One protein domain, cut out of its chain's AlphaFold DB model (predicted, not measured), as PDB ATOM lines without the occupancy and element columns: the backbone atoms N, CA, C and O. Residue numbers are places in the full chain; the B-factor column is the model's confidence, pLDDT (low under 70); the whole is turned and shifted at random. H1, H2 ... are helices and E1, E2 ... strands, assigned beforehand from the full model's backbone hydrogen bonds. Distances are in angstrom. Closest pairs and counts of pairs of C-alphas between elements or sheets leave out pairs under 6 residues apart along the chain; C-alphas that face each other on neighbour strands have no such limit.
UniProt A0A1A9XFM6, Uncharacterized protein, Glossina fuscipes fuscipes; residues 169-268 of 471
ATOM      1  N   TYR A 169     276.715  97.188 263.509       56.94
ATOM      2  CA  TYR A 169     277.953  96.667 262.934       56.94
ATOM      3  C   TYR A 169     279.142  97.425 263.509       56.94
ATOM      4  O   TYR A 169     279.088  98.648 263.669       56.94
ATOM      5  N   ASP A 170     280.226  96.704 263.778       58.09
ATOM      6  CA  ASP A 170     281.468  97.322 264.213       58.09
ATOM      7  C   ASP A 170     281.990  98.212 263.069       58.09
ATOM      8  O   ASP A 170     282.185  97.757 261.940       58.09
ATOM      9  N   ARG A 171     282.172  99.508 263.341       57.78
ATOM     10  CA  ARG A 171     282.768 100.447 262.381       57.78
ATOM     11  C   ARG A 171     284.281 100.521 262.594       57.78
ATOM     12  O   ARG A 171     284.714 100.561 263.748       57.78
ATOM     13  N   PRO A 172     285.086 100.600 261.518       61.19
ATOM     14  CA  PRO A 172     286.513 100.860 261.649       61.19
ATOM     15  C   PRO A 172     286.719 102.203 262.360       61.19
ATOM     16  O   PRO A 172     286.243 103.242 261.908       61.19
ATOM     17  N   PHE A 173     287.407 102.170 263.499       69.06
ATOM     18  CA  PHE A 173     287.643 103.330 264.359       69.06
ATOM     19  C   PHE A 173     289.060 103.883 264.143       69.06
ATOM     20  O   PHE A 173     289.869 103.988 265.070       69.06
ATOM     21  N   GLU A 174     289.393 104.168 262.883       79.00
ATOM     22  CA  GLU A 174     290.728 104.603 262.463       79.00
ATOM     23  C   GLU A 174     290.807 106.125 262.257       79.00
ATOM     24  O   GLU A 174     289.795 106.758 261.938       79.00
ATOM     25  N   PRO A 175     291.992 106.740 262.450       82.44
ATOM     26  CA  PRO A 175     292.220 108.134 262.091       82.44
ATOM     27  C   PRO A 175     292.069 108.354 260.585       82.44
ATOM     28  O   PRO A 175     292.730 107.695 259.782       82.44
ATOM     29  N   GLU A 176     291.274 109.346 260.201       87.31
ATOM     30  CA  GLU A 176     290.986 109.663 258.800       87.31
ATOM     31  C   GLU A 176     291.125 111.169 258.527       87.31
ATOM     32  O   GLU A 176     290.973 112.013 259.416       87.31
ATOM     33  N   ILE A 177     291.445 111.508 257.279       88.81
ATOM     34  CA  ILE A 177     291.484 112.888 256.793       88.81
ATOM     35  C   ILE A 177     290.420 113.010 255.714       88.81
ATOM     36  O   ILE A 177     290.499 112.326 254.696       88.81
ATOM     37  N   LEU A 178     289.451 113.890 255.933       92.38
ATOM     38  CA  LEU A 178     288.346 114.121 255.010       92.38
ATOM     39  C   LEU A 178     288.090 115.615 254.823       92.38
ATOM     40  O   LEU A 178     288.545 116.452 255.609       92.38
ATOM     41  N   GLN A 179     287.358 115.944 253.766       90.75
ATOM     42  CA  GLN A 179     286.898 117.299 253.492       90.75
ATOM     43  C   GLN A 179     285.384 117.374 253.690       90.75
ATOM     44  O   GLN A 179     284.646 116.511 253.219       90.75
ATOM     45  N   ARG A 180     284.926 118.422 254.377       88.75
ATOM     46  CA  ARG A 180     283.514 118.676 254.657       88.75
ATOM     47  C   ARG A 180     283.176 120.125 254.323       88.75
ATOM     48  O   ARG A 180     283.491 121.041 255.081       88.75
ATOM     49  N   GLY A 181     282.631 120.334 253.124       89.12
ATOM     50  CA  GLY A 181     282.472 121.669 252.545       89.12
ATOM     51  C   GLY A 181     283.800 122.439 252.526       89.12
ATOM     52  O   GLY A 181     284.811 121.961 252.007       89.12
ATOM     53  N   ASP A 182     283.807 123.610 253.163       89.44
ATOM     54  CA  ASP A 182     284.976 124.494 253.274       89.44
ATOM     55  C   ASP A 182     285.939 124.122 254.417       89.44
ATOM     56  O   ASP A 182     286.784 124.937 254.806       89.44
ATOM     57  N   PHE A 183     285.826 122.918 254.985       88.69
ATOM     58  CA  PHE A 183     286.616 122.484 256.136       88.69
ATOM     59  C   PHE A 183     287.411 121.213 255.849       88.69
ATOM     60  O   PHE A 183     286.895 120.238 255.308       88.69
ATOM     61  N   TRP A 184     288.672 121.213 256.282       83.44
ATOM     62  CA  TRP A 184     289.451 119.993 256.467       83.44
ATOM     63  C   TRP A 184     289.142 119.410 257.836       83.44
ATOM     64  O   TRP A 184     289.114 120.146 258.825       83.44
ATOM     65  N   VAL A 185     288.948 118.095 257.895       85.38
ATOM     66  CA  VAL A 185     288.641 117.359 259.120       85.38
ATOM     67  C   VAL A 185     289.660 116.241 259.299       85.38
ATOM     68  O   VAL A 185     289.840 115.389 258.435       85.38
ATOM     69  N   LEU A 186     290.320 116.253 260.450       84.00
ATOM     70  CA  LEU A 186     291.132 115.167 260.977       84.00
ATOM     71  C   LEU A 186     290.242 114.435 261.987       84.00
ATOM     72  O   LEU A 186     290.106 114.867 263.137       84.00
ATOM     73  N   SER A 187     289.561 113.394 261.522       83.38
ATOM     74  CA  SER A 187     288.612 112.621 262.322       83.38
ATOM     75  C   SER A 187     289.331 111.473 263.030       83.38
ATOM     76  O   SER A 187     290.334 110.958 262.531       83.38
ATOM     77  N   ASN A 188     288.888 111.157 264.252       77.44
ATOM     78  CA  ASN A 188     289.563 110.239 265.176       77.44
ATOM     79  C   ASN A 188     291.061 110.551 265.324       77.44
ATOM     80  O   ASN A 188     291.893 109.654 265.476       77.44
ATOM     81  N   TYR A 189     291.422 111.836 265.234       75.38
ATOM     82  CA  TYR A 189     292.816 112.270 265.185       75.38
ATOM     83  C   TYR A 189     293.562 111.916 266.465       75.38
ATOM     84  O   TYR A 189     294.762 111.640 266.421       75.38
ATOM     85  N   ILE A 190     292.819 111.877 267.570       73.56
ATOM     86  CA  ILE A 190     293.168 111.177 268.796       73.56
ATOM     87  C   ILE A 190     292.002 110.303 269.200       73.56
ATOM     88  O   ILE A 190     290.879 110.779 269.326       73.56
ATOM     89  N   ARG A 191     292.296 109.040 269.476       73.62
ATOM     90  CA  ARG A 191     291.344 108.039 269.946       73.62
ATOM     91  C   ARG A 191     291.317 107.988 271.478       73.62
ATOM     92  O   ARG A 191     292.280 108.367 272.134       73.62
ATOM     93  N   ALA A 192     290.242 107.486 272.069       68.31
ATOM     94  CA  ALA A 192     290.324 107.035 273.457       68.31
ATOM     95  C   ALA A 192     291.375 105.902 273.600       68.31
ATOM     96  O   ALA A 192     291.787 105.313 272.598       68.31
ATOM     97  N   ASP A 193     291.832 105.615 274.828       60.94
ATOM     98  CA  ASP A 193     292.910 104.675 275.212       60.94
ATOM     99  C   ASP A 193     292.505 103.195 275.023       60.94
ATOM    100  O   ASP A 193     292.709 102.324 275.862       60.94
ATOM    101  N   HIS A 194     291.967 102.917 273.845       53.09
ATOM    102  CA  HIS A 194     292.192 101.729 273.035       53.09
ATOM    103  C   HIS A 194     293.296 101.975 271.961       53.09
ATOM    104  O   HIS A 194     293.412 101.208 271.010       53.09
ATOM    105  N   GLY A 195     294.125 103.034 272.074       47.25
ATOM    106  CA  GLY A 195     295.300 103.299 271.209       47.25
ATOM    107  C   GLY A 195     295.963 104.683 271.410       47.25
ATOM    108  O   GLY A 195     295.402 105.511 272.113       47.25
ATOM    109  N   VAL A 196     297.150 104.935 270.811       43.72
ATOM    110  CA  VAL A 196     298.164 105.963 271.230       43.72
ATOM    111  C   VAL A 196     298.181 107.295 270.409       43.72
ATOM    112  O   VAL A 196     297.893 107.274 269.213       43.72
ATOM    113  N   LEU A 197     298.525 108.448 271.047       43.16
ATOM    114  CA  LEU A 197     297.834 109.775 270.918       43.16
ATOM    115  C   LEU A 197     298.692 111.081 270.846       43.16
ATOM    116  O   LEU A 197     299.866 110.977 270.478       43.16
ATOM    117  N   LYS A 198     298.123 112.311 271.145       42.31
ATOM    118  CA  LYS A 198     298.683 113.714 270.910       42.31
ATOM    119  C   LYS A 198     298.781 114.806 272.077       42.31
ATOM    120  O   LYS A 198     297.863 114.936 272.861       42.31
ATOM    121  N   CYS A 199     299.829 115.683 272.167       35.75
ATOM    122  CA  CYS A 199     300.326 116.598 273.277       35.75
ATOM    123  C   CYS A 199     299.395 117.640 273.906       35.75
ATOM    124  O   CYS A 199     299.470 117.865 275.109       35.75
ATOM    125  N   HIS A 200     298.517 118.305 273.166       45.19
ATOM    126  CA  HIS A 200     297.608 119.297 273.775       45.19
ATOM    127  C   HIS A 200     296.547 118.627 274.658       45.19
ATOM    128  O   HIS A 200     295.999 119.224 275.577       45.19
ATOM    129  N   GLU A 201     296.296 117.354 274.409       53.44
ATOM    130  CA  GLU A 201     295.444 116.515 275.228       53.44
ATOM    131  C   GLU A 201     296.195 115.992 276.430       53.44
ATOM    132  O   GLU A 201     295.556 115.547 277.368       53.44
ATOM    133  N   ALA A 202     297.530 116.060 276.438       58.03
ATOM    134  CA  ALA A 202     298.330 115.592 277.559       58.03
ATOM    135  C   ALA A 202     297.919 116.271 278.865       58.03
ATOM    136  O   ALA A 202     297.990 115.634 279.904       58.03
ATOM    137  N   TYR A 203     297.458 117.530 278.830       65.50
ATOM    138  CA  TYR A 203     296.971 118.179 280.045       65.50
ATOM    139  C   TYR A 203     295.666 117.546 280.542       65.50
ATOM    140  O   TYR A 203     295.602 117.074 281.672       65.50
ATOM    141  N   LEU A 204     294.639 117.464 279.686       65.50
ATOM    142  CA  LEU A 204     293.345 116.870 280.053       65.50
ATOM    143  C   LEU A 204     293.452 115.366 280.350       65.50
ATOM    144  O   LEU A 204     292.725 114.849 281.187       65.50
ATOM    145  N   ARG A 205     294.354 114.668 279.655       69.06
ATOM    146  CA  ARG A 205     294.594 113.223 279.743       69.06
ATOM    147  C   ARG A 205     295.676 112.849 280.758       69.06
ATOM    148  O   ARG A 205     295.835 111.659 281.016       69.06
ATOM    149  N   GLY A 206     296.447 113.792 281.295       70.31
ATOM    150  CA  GLY A 206     297.613 113.506 282.145       70.31
ATOM    151  C   GLY A 206     297.722 114.336 283.422       70.31
ATOM    152  O   GLY A 206     298.349 113.867 284.367       70.31
ATOM    153  N   CYS A 207     297.110 115.520 283.480       75.12
ATOM    154  CA  CYS A 207     297.266 116.457 284.596       75.12
ATOM    155  C   CYS A 207     295.986 116.676 285.417       75.12
ATOM    156  O   CYS A 207     296.074 117.167 286.538       75.12
ATOM    157  N   LEU A 208     294.806 116.327 284.890       78.50
ATOM    158  CA  LEU A 208     293.552 116.391 285.648       78.50
ATOM    159  C   LEU A 208     293.380 115.169 286.566       78.50
ATOM    160  O   LEU A 208     293.796 114.075 286.170       78.50
ATOM    161  N   PRO A 209     292.710 115.294 287.726       74.94
ATOM    162  CA  PRO A 209     292.347 114.139 288.551       74.94
ATOM    163  C   PRO A 209     291.567 113.067 287.768       74.94
ATOM    164  O   PRO A 209     291.817 111.877 287.924       74.94
ATOM    165  N   GLU A 210     290.694 113.487 286.846       75.88
ATOM    166  CA  GLU A 210     289.836 112.633 286.012       75.88
ATOM    167  C   GLU A 210     290.487 112.231 284.673       75.88
ATOM    168  O   GLU A 210     289.824 111.754 283.750       75.88
ATOM    169  N   SER A 211     291.802 112.418 284.541       73.50
ATOM    170  CA  SER A 211     292.579 112.129 283.328       73.50
ATOM    171  C   SER A 211     292.377 110.717 282.770       73.50
ATOM    172  O   SER A 211     292.452 110.507 281.560       73.50
ATOM    173  N   ASN A 212     292.138 109.736 283.640       70.06
ATOM    174  CA  ASN A 212     291.828 108.358 283.265       70.06
ATOM    175  C   ASN A 212     290.483 108.241 282.524       70.06
ATOM    176  O   ASN A 212     290.387 107.487 281.560       70.06
ATOM    177  N   LEU A 213     289.468 109.012 282.918       71.88
ATOM    178  CA  LEU A 213     288.164 109.028 282.252       71.88
ATOM    179  C   LEU A 213     288.266 109.683 280.873       71.88
ATOM    180  O   LEU A 213     287.765 109.134 279.893       71.88
ATOM    181  N   VAL A 214     288.991 110.805 280.773       71.12
ATOM    182  CA  VAL A 214     289.301 111.433 279.475       71.12
ATOM    183  C   VAL A 214     290.018 110.433 278.579       71.12
ATOM    184  O   VAL A 214     289.714 110.304 277.394       71.12
ATOM    185  N   ARG A 215     290.952 109.678 279.163       72.06
ATOM    186  CA  ARG A 215     291.674 108.654 278.436       72.06
ATOM    187  C   ARG A 215     290.761 107.596 277.850       72.06
ATOM    188  O   ARG A 215     290.841 107.354 276.653       72.06
ATOM    189  N   MET A 216     289.884 107.028 278.664       66.94
ATOM    190  CA  MET A 216     289.038 105.894 278.294       66.94
ATOM    191  C   MET A 216     287.846 106.241 277.400       66.94
ATOM    192  O   MET A 216     287.399 105.374 276.654       66.94
ATOM    193  N   PHE A 217     287.315 107.464 277.472       70.88
ATOM    194  CA  PHE A 217     285.999 107.767 276.891       70.88
ATOM    195  C   PHE A 217     285.996 108.884 275.843       70.88
ATOM    196  O   PHE A 217     284.962 109.129 275.224       70.88
ATOM    197  N   VAL A 218     287.132 109.545 275.601       74.25
ATOM    198  CA  VAL A 218     287.187 110.727 274.729       74.25
ATOM    199  C   VAL A 218     288.040 110.498 273.498       74.25
ATOM    200  O   VAL A 218     289.204 110.110 273.584       74.25
ATOM    201  N   THR A 219     287.449 110.846 272.359       76.44
ATOM    202  CA  THR A 219     288.107 110.955 271.058       76.44
ATOM    203  C   THR A 219     288.083 112.414 270.622       76.44
ATOM    204  O   THR A 219     287.093 113.115 270.836       76.44
ATOM    205  N   PHE A 220     289.174 112.882 270.027       78.50
ATOM    206  CA  PHE A 220     289.321 114.258 269.588       78.50
ATOM    207  C   PHE A 220     289.399 114.324 268.068       78.50
ATOM    208  O   PHE A 220     290.149 113.599 267.407       78.50
ATOM    209  N   HIS A 221     288.635 115.267 267.533       80.38
ATOM    210  CA  HIS A 221     288.592 115.608 266.121       80.38
ATOM    211  C   HIS A 221     289.133 117.025 265.974       80.38
ATOM    212  O   HIS A 221     288.869 117.890 266.810       80.38
ATOM    213  N   ILE A 222     289.890 117.280 264.913       80.69
ATOM    214  CA  ILE A 222     290.371 118.628 264.603       80.69
ATOM    215  C   ILE A 222     289.815 119.016 263.256       80.69
ATOM    216  O   ILE A 222     289.934 118.260 262.299       80.69
ATOM    217  N   PHE A 223     289.269 120.219 263.162       83.50
ATOM    218  CA  PHE A 223     288.857 120.759 261.884       83.50
ATOM    219  C   PHE A 223     289.171 122.243 261.785       83.50
ATOM    220  O   PHE A 223     289.177 122.975 262.777       83.50
ATOM    221  N   PHE A 224     289.473 122.678 260.570       82.56
ATOM    222  CA  PHE A 224     289.804 124.061 260.257       82.56
ATOM    223  C   PHE A 224     289.383 124.378 258.828       82.56
ATOM    224  O   PHE A 224     289.315 123.502 257.967       82.56
ATOM    225  N   SER A 225     289.073 125.650 258.582       86.88
ATOM    226  CA  SER A 225     288.712 126.101 257.240       86.88
ATOM    227  C   SER A 225     289.873 125.873 256.272       86.88
ATOM    228  O   SER A 225     291.035 126.069 256.632       86.88
ATOM    229  N   THR A 226     289.555 125.550 255.020       86.56
ATOM    230  CA  THR A 226     290.507 125.482 253.900       86.56
ATOM    231  C   THR A 226     291.338 126.761 253.753       86.56
ATOM    232  O   THR A 226     292.489 126.703 253.334       86.56
ATOM    233  N   LYS A 227     290.802 127.912 254.182       86.56
ATOM    234  CA  LYS A 227     291.482 129.219 254.177       86.56
ATOM    235  C   LYS A 227     292.436 129.435 255.360       86.56
ATOM    236  O   LYS A 227     293.172 130.416 255.385       86.56
ATOM    237  N   HIS A 228     292.410 128.547 256.352       83.94
ATOM    238  CA  HIS A 228     293.148 128.658 257.615       83.94
ATOM    239  C   HIS A 228     293.972 127.400 257.915       83.94
ATOM    240  O   HIS A 228     294.154 127.031 259.075       83.94
ATOM    241  N   ILE A 229     294.474 126.741 256.869       78.56
ATOM    242  CA  ILE A 229     295.316 125.556 257.012       78.56
ATOM    243  C   ILE A 229     296.638 125.898 257.732       78.56
ATOM    244  O   ILE A 229     297.314 126.867 257.367       78.56
ATOM    245  N   PRO A 230     297.032 125.131 258.765       77.75
ATOM    246  CA  PRO A 230     298.359 125.253 259.361       77.75
ATOM    247  C   PRO A 230     299.466 124.916 258.348       77.75
ATOM    248  O   PRO A 230     299.295 124.028 257.517       77.75
ATOM    249  N   LYS A 231     300.636 125.563 258.457       82.19
ATOM    250  CA  LYS A 231     301.835 125.260 257.640       82.19
ATOM    251  C   LYS A 231     302.238 123.795 257.754       82.19
ATOM    252  O   LYS A 231     302.718 123.209 256.792       82.19
ATOM    253  N   THR A 232     302.066 123.220 258.939       79.62
ATOM    254  CA  THR A 232     302.348 121.817 259.209       79.62
ATOM    255  C   THR A 232     301.214 121.210 260.023       79.62
ATOM    256  O   THR A 232     300.687 121.817 260.952       79.62
ATOM    257  N   VAL A 233     300.830 119.984 259.674       78.44
ATOM    258  CA  VAL A 233     299.894 119.169 260.455       78.44
ATOM    259  C   VAL A 233     300.659 117.923 260.877       78.44
ATOM    260  O   VAL A 233     300.937 117.066 260.034       78.44
ATOM    261  N   PRO A 234     301.071 117.801 262.148       77.31
ATOM    262  CA  PRO A 234     301.882 116.658 262.535       77.31
ATOM    263  C   PRO A 234     301.047 115.362 262.491       77.31
ATOM    264  O   PRO A 234     299.840 115.384 262.701       77.31
ATOM    265  N   LYS A 235     301.643 114.193 262.236       80.94
ATOM    266  CA  LYS A 235     300.901 112.915 262.072       80.94
ATOM    267  C   LYS A 235     300.282 112.402 263.374       80.94
ATOM    268  O   LYS A 235     300.870 112.670 264.417       80.94
ATOM    269  N   HIS A 236     299.113 111.733 263.343       74.75
ATOM    270  CA  HIS A 236     298.285 111.337 264.520       74.75
ATOM    271  C   HIS A 236     299.058 110.594 265.644       74.75
ATOM    272  O   HIS A 236     298.801 110.824 266.818       74.75
ATOM    273  N   TYR A 237     300.121 109.866 265.318       76.75
ATOM    274  CA  TYR A 237     300.994 109.197 266.294       76.75
ATOM    275  C   TYR A 237     302.108 110.081 266.898       76.75
ATOM    276  O   TYR A 237     302.844 109.654 267.784       76.75
ATOM    277  N   ALA A 238     302.332 111.288 266.370       73.75
ATOM    278  CA  ALA A 238     303.510 112.098 266.689       73.75
ATOM    279  C   ALA A 238     303.253 113.216 267.702       73.75
ATOM    280  O   ALA A 238     304.205 113.681 268.320       73.75
ATOM    281  N   VAL A 239     302.014 113.687 267.876       68.12
ATOM    282  CA  VAL A 239     301.828 114.950 268.616       68.12
ATOM    283  C   VAL A 239     301.975 114.758 270.115       68.12
ATOM    284  O   VAL A 239     302.208 115.777 270.708       68.12
ATOM    285  N   LEU A 240     301.910 113.575 270.756       64.50
ATOM    286  CA  LEU A 240     302.005 113.404 272.245       64.50
ATOM    287  C   LEU A 240     303.356 112.951 272.706       64.50
ATOM    288  O   LEU A 240     303.553 112.765 273.900       64.50
ATOM    289  N   LYS A 241     304.272 112.753 271.756       66.69
ATOM    290  CA  LYS A 241     305.653 112.400 272.064       66.69
ATOM    291  C   LYS A 241     306.261 113.409 273.039       66.69
ATOM    292  O   LYS A 241     307.070 113.039 273.878       66.69
ATOM    293  N   THR A 242     305.824 114.662 272.959       64.88
ATOM    294  CA  THR A 242     306.099 115.690 273.958       64.88
ATOM    295  C   THR A 242     304.953 115.706 274.974       64.88
ATOM    296  O   THR A 242     303.846 116.134 274.654       64.88
ATOM    297  N   GLY A 243     305.187 115.204 276.187       66.38
ATOM    298  CA  GLY A 243     304.222 115.327 277.285       66.38
ATOM    299  C   GLY A 243     304.031 116.787 277.712       66.38
ATOM    300  O   GLY A 243     304.880 117.637 277.439       66.38
ATOM    301  N   TYR A 244     302.921 117.085 278.389       73.75
ATOM    302  CA  TYR A 244     302.734 118.385 279.034       73.75
ATOM    303  C   TYR A 244     303.293 118.343 280.459       73.75
ATOM    304  O   TYR A 244     303.060 117.382 281.190       73.75
ATOM    305  N   ASN A 245     304.020 119.383 280.866       81.06
ATOM    306  CA  ASN A 245     304.510 119.498 282.235       81.06
ATOM    307  C   ASN A 245     303.357 119.911 283.163       81.06
ATOM    308  O   ASN A 245     302.980 121.078 283.184       81.06
ATOM    309  N   CYS A 246     302.813 118.965 283.935       84.00
ATOM    310  CA  CYS A 246     301.664 119.200 284.817       84.00
ATOM    311  C   CYS A 246     301.917 120.196 285.958       84.00
ATOM    312  O   CYS A 246     300.960 120.637 286.588       84.00
ATOM    313  N   SER A 247     303.172 120.584 286.207       88.38
ATOM    314  CA  SER A 247     303.498 121.680 287.125       88.38
ATOM    315  C   SER A 247     303.185 123.061 286.537       88.38
ATOM    316  O   SER A 247     303.152 124.047 287.270       88.38
ATOM    317  N   LEU A 248     302.977 123.159 285.219       80.94
ATOM    318  CA  LEU A 248     302.561 124.391 284.554       80.94
ATOM    319  C   LEU A 248     301.032 124.559 284.622       80.94
ATOM    320  O   LEU A 248     300.296 123.567 284.571       80.94
ATOM    321  N   PRO A 249     300.532 125.806 284.714       77.19
ATOM    322  CA  PRO A 249     299.099 126.068 284.686       77.19
ATOM    323  C   PRO A 249     298.513 125.643 283.345       77.19
ATOM    324  O   PRO A 249     299.168 125.786 282.315       77.19
ATOM    325  N   ALA A 250     297.259 125.190 283.345       74.62
ATOM    326  CA  ALA A 250     296.597 124.774 282.116       74.62
ATOM    327  C   ALA A 250     296.735 125.851 281.022       74.62
ATOM    328  O   ALA A 250     296.573 127.040 281.305       74.62
ATOM    329  N   PRO A 251     296.978 125.470 279.759       68.69
ATOM    330  CA  PRO A 251     297.354 126.421 278.713       68.69
ATOM    331  C   PRO A 251     296.259 127.432 278.333       68.69
ATOM    332  O   PRO A 251     296.519 128.388 277.610       68.69
ATOM    333  N   TYR A 252     295.026 127.210 278.791       68.88
ATOM    334  CA  TYR A 252     293.889 128.111 278.610       68.88
ATOM    335  C   TYR A 252     293.716 129.112 279.763       68.88
ATOM    336  O   TYR A 252     292.903 130.032 279.663       68.88
ATOM    337  N   VAL A 253     294.452 128.948 280.864       74.44
ATOM    338  CA  VAL A 253     294.417 129.875 281.997       74.44
ATOM    339  C   VAL A 253     295.100 131.179 281.592       74.44
ATOM    340  O   VAL A 253     296.135 131.176 280.932       74.44
ATOM    341  N   ASN A 254     294.508 132.309 281.983       79.12
ATOM    342  CA  ASN A 254     294.995 133.662 281.684       79.12
ATOM    343  C   ASN A 254     295.059 134.026 280.187       79.12
ATOM    344  O   ASN A 254     295.704 135.006 279.812       79.12
ATOM    345  N   VAL A 255     294.349 133.297 279.320       75.31
ATOM    346  CA  VAL A 255     294.216 133.657 277.903       75.31
ATOM    347  C   VAL A 255     293.025 134.597 277.717       75.31
ATOM    348  O   VAL A 255     291.874 134.231 277.957       75.31
ATOM    349  N   SER A 256     293.284 135.826 277.267       80.81
ATOM    350  CA  SER A 256     292.223 136.798 276.981       80.81
ATOM    351  C   SER A 256     291.492 136.468 275.672       80.81
ATOM    352  O   SER A 256     292.088 135.975 274.710       80.81
ATOM    353  N   LEU A 257     290.200 136.810 275.586       77.56
ATOM    354  CA  LEU A 257     289.391 136.607 274.373       77.56
ATOM    355  C   LEU A 257     290.004 137.262 273.121       77.56
ATOM    356  O   LEU A 257     289.839 136.740 272.019       77.56
ATOM    357  N   GLY A 258     290.707 138.390 273.282       78.88
ATOM    358  CA  GLY A 258     291.371 139.112 272.192       78.88
ATOM    359  C   GLY A 258     292.573 138.371 271.601       78.88
ATOM    360  O   GLY A 258     292.865 138.525 270.417       78.88
ATOM    361  N   HIS A 259     293.235 137.530 272.397       79.38
ATOM    362  CA  HIS A 259     294.377 136.726 271.956       79.38
ATOM    363  C   HIS A 259     293.970 135.425 271.261       79.38
ATOM    364  O   HIS A 259     294.809 134.761 270.657       79.38
ATOM    365  N   LEU A 260     292.686 135.058 271.298       75.12
ATOM    366  CA  LEU A 260     292.211 133.858 270.622       75.12
ATOM    367  C   LEU A 260     292.332 134.005 269.103       75.12
ATOM    368  O   LEU A 260     291.886 134.999 268.526       75.12
ATOM    369  N   TYR A 261     292.838 132.964 268.439       78.25
ATOM    370  CA  TYR A 261     293.014 132.937 266.982       78.25
ATOM    371  C   TYR A 261     291.725 133.278 266.225       78.25
ATOM    372  O   TYR A 261     291.735 134.093 265.304       78.25
ATOM    373  N   LYS A 262     290.590 132.714 266.660       82.25
ATOM    374  CA  LYS A 262     289.260 133.029 266.117       82.25
ATOM    375  C   LYS A 262     288.979 134.533 266.147       82.25
ATOM    376  O   LYS A 262     288.507 135.082 265.158       82.25
ATOM    377  N   THR A 263     289.291 135.195 267.259       81.56
ATOM    378  CA  THR A 263     289.087 136.637 267.429       81.56
ATOM    379  C   THR A 263     290.035 137.431 266.535       81.56
ATOM    380  O   THR A 263     289.579 138.271 265.763       81.56
ATOM    381  N   GLN A 264     291.333 137.114 266.563       84.19
ATOM    382  CA  GLN A 264     292.360 137.789 265.759       84.19
ATOM    383  C   GLN A 264     292.093 137.682 264.253       84.19
ATOM    384  O   GLN A 264     292.313 138.630 263.502       84.19
ATOM    385  N   LYS A 265     291.593 136.526 263.806       84.44
ATOM    386  CA  LYS A 265     291.251 136.258 262.405       84.44
ATOM    387  C   LYS A 265     289.787 136.545 262.064       84.44
ATOM    388  O   LYS A 265     289.385 136.303 260.933       84.44
ATOM    389  N   LYS A 266     289.008 137.094 263.006       88.81
ATOM    390  CA  LYS A 266     287.588 137.458 262.833       88.81
ATOM    391  C   LYS A 266     286.725 136.302 262.303       88.81
ATOM    392  O   LYS A 266     285.823 136.509 261.496       88.81
ATOM    393  N   LEU A 267     287.004 135.087 262.765       86.25
ATOM    394  CA  LEU A 267     286.314 133.871 262.346       86.25
ATOM    395  C   LEU A 267     285.012 133.683 263.122       86.25
ATOM    396  O   LEU A 267     284.922 133.990 264.314       86.25
ATOM    397  N   LEU A 268     284.007 133.144 262.437       88.38
ATOM    398  CA  LEU A 268     282.774 132.670 263.063       88.38
ATOM    399  C   LEU A 268     282.976 131.248 263.585       88.38
ATOM    400  O   LEU A 268     283.854 130.535 263.101       88.38
TER     401      LEU A 268
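This is residues 169 to 268 of the 471 residues of an uncharacterized protein of Glossina fuscipes fuscipes (UniProt A0A1A9XFM6). With little regular structure, a small antiparallel sheet, ordered E1 E2 E3, has short helices H1 and H2 beyond one end, while a long link leads from E3 to distant little H3. The 100 printed residues hold E1 E2 H1 H2 E3 H3, mixed, with only 36 in named elements. It is only just compact, close to loose: radius of gyration of the C-alphas 15.1 A, spans 40 by 36 by 22 A.

Look at E1, residues 176 to 180, and E2, residues 183 to 190, a hairpin; N 178 and O 185 are 2.9 A apart. E3, residues 220 to 225, is antiparallel to E2; N 186 and O 222 are 2.8 A apart. H1, residues 201 to 206, and H2, residues 211 to 217, touch only at the corner; their closest C-alphas, Arg 205 and Ser 211, are 4.3 A apart. In both, every O i to N i+4 pair is within hydrogen-bond range. H3, residues 261 to 264, too short for such pairs, is apart from H1 and H2.

Find C-alpha 176 at (290.986, 109.663, 258.800), where E1 begins. E2 spans 18.2 A, E3 17.1 A. H3 ends at C-alpha 264, (292.360, 137.789, 265.759).

The printed part has no cut. Residues 253 to 259 stand free. pLDDT is under 70 in 27 residues, among them 192 to 205.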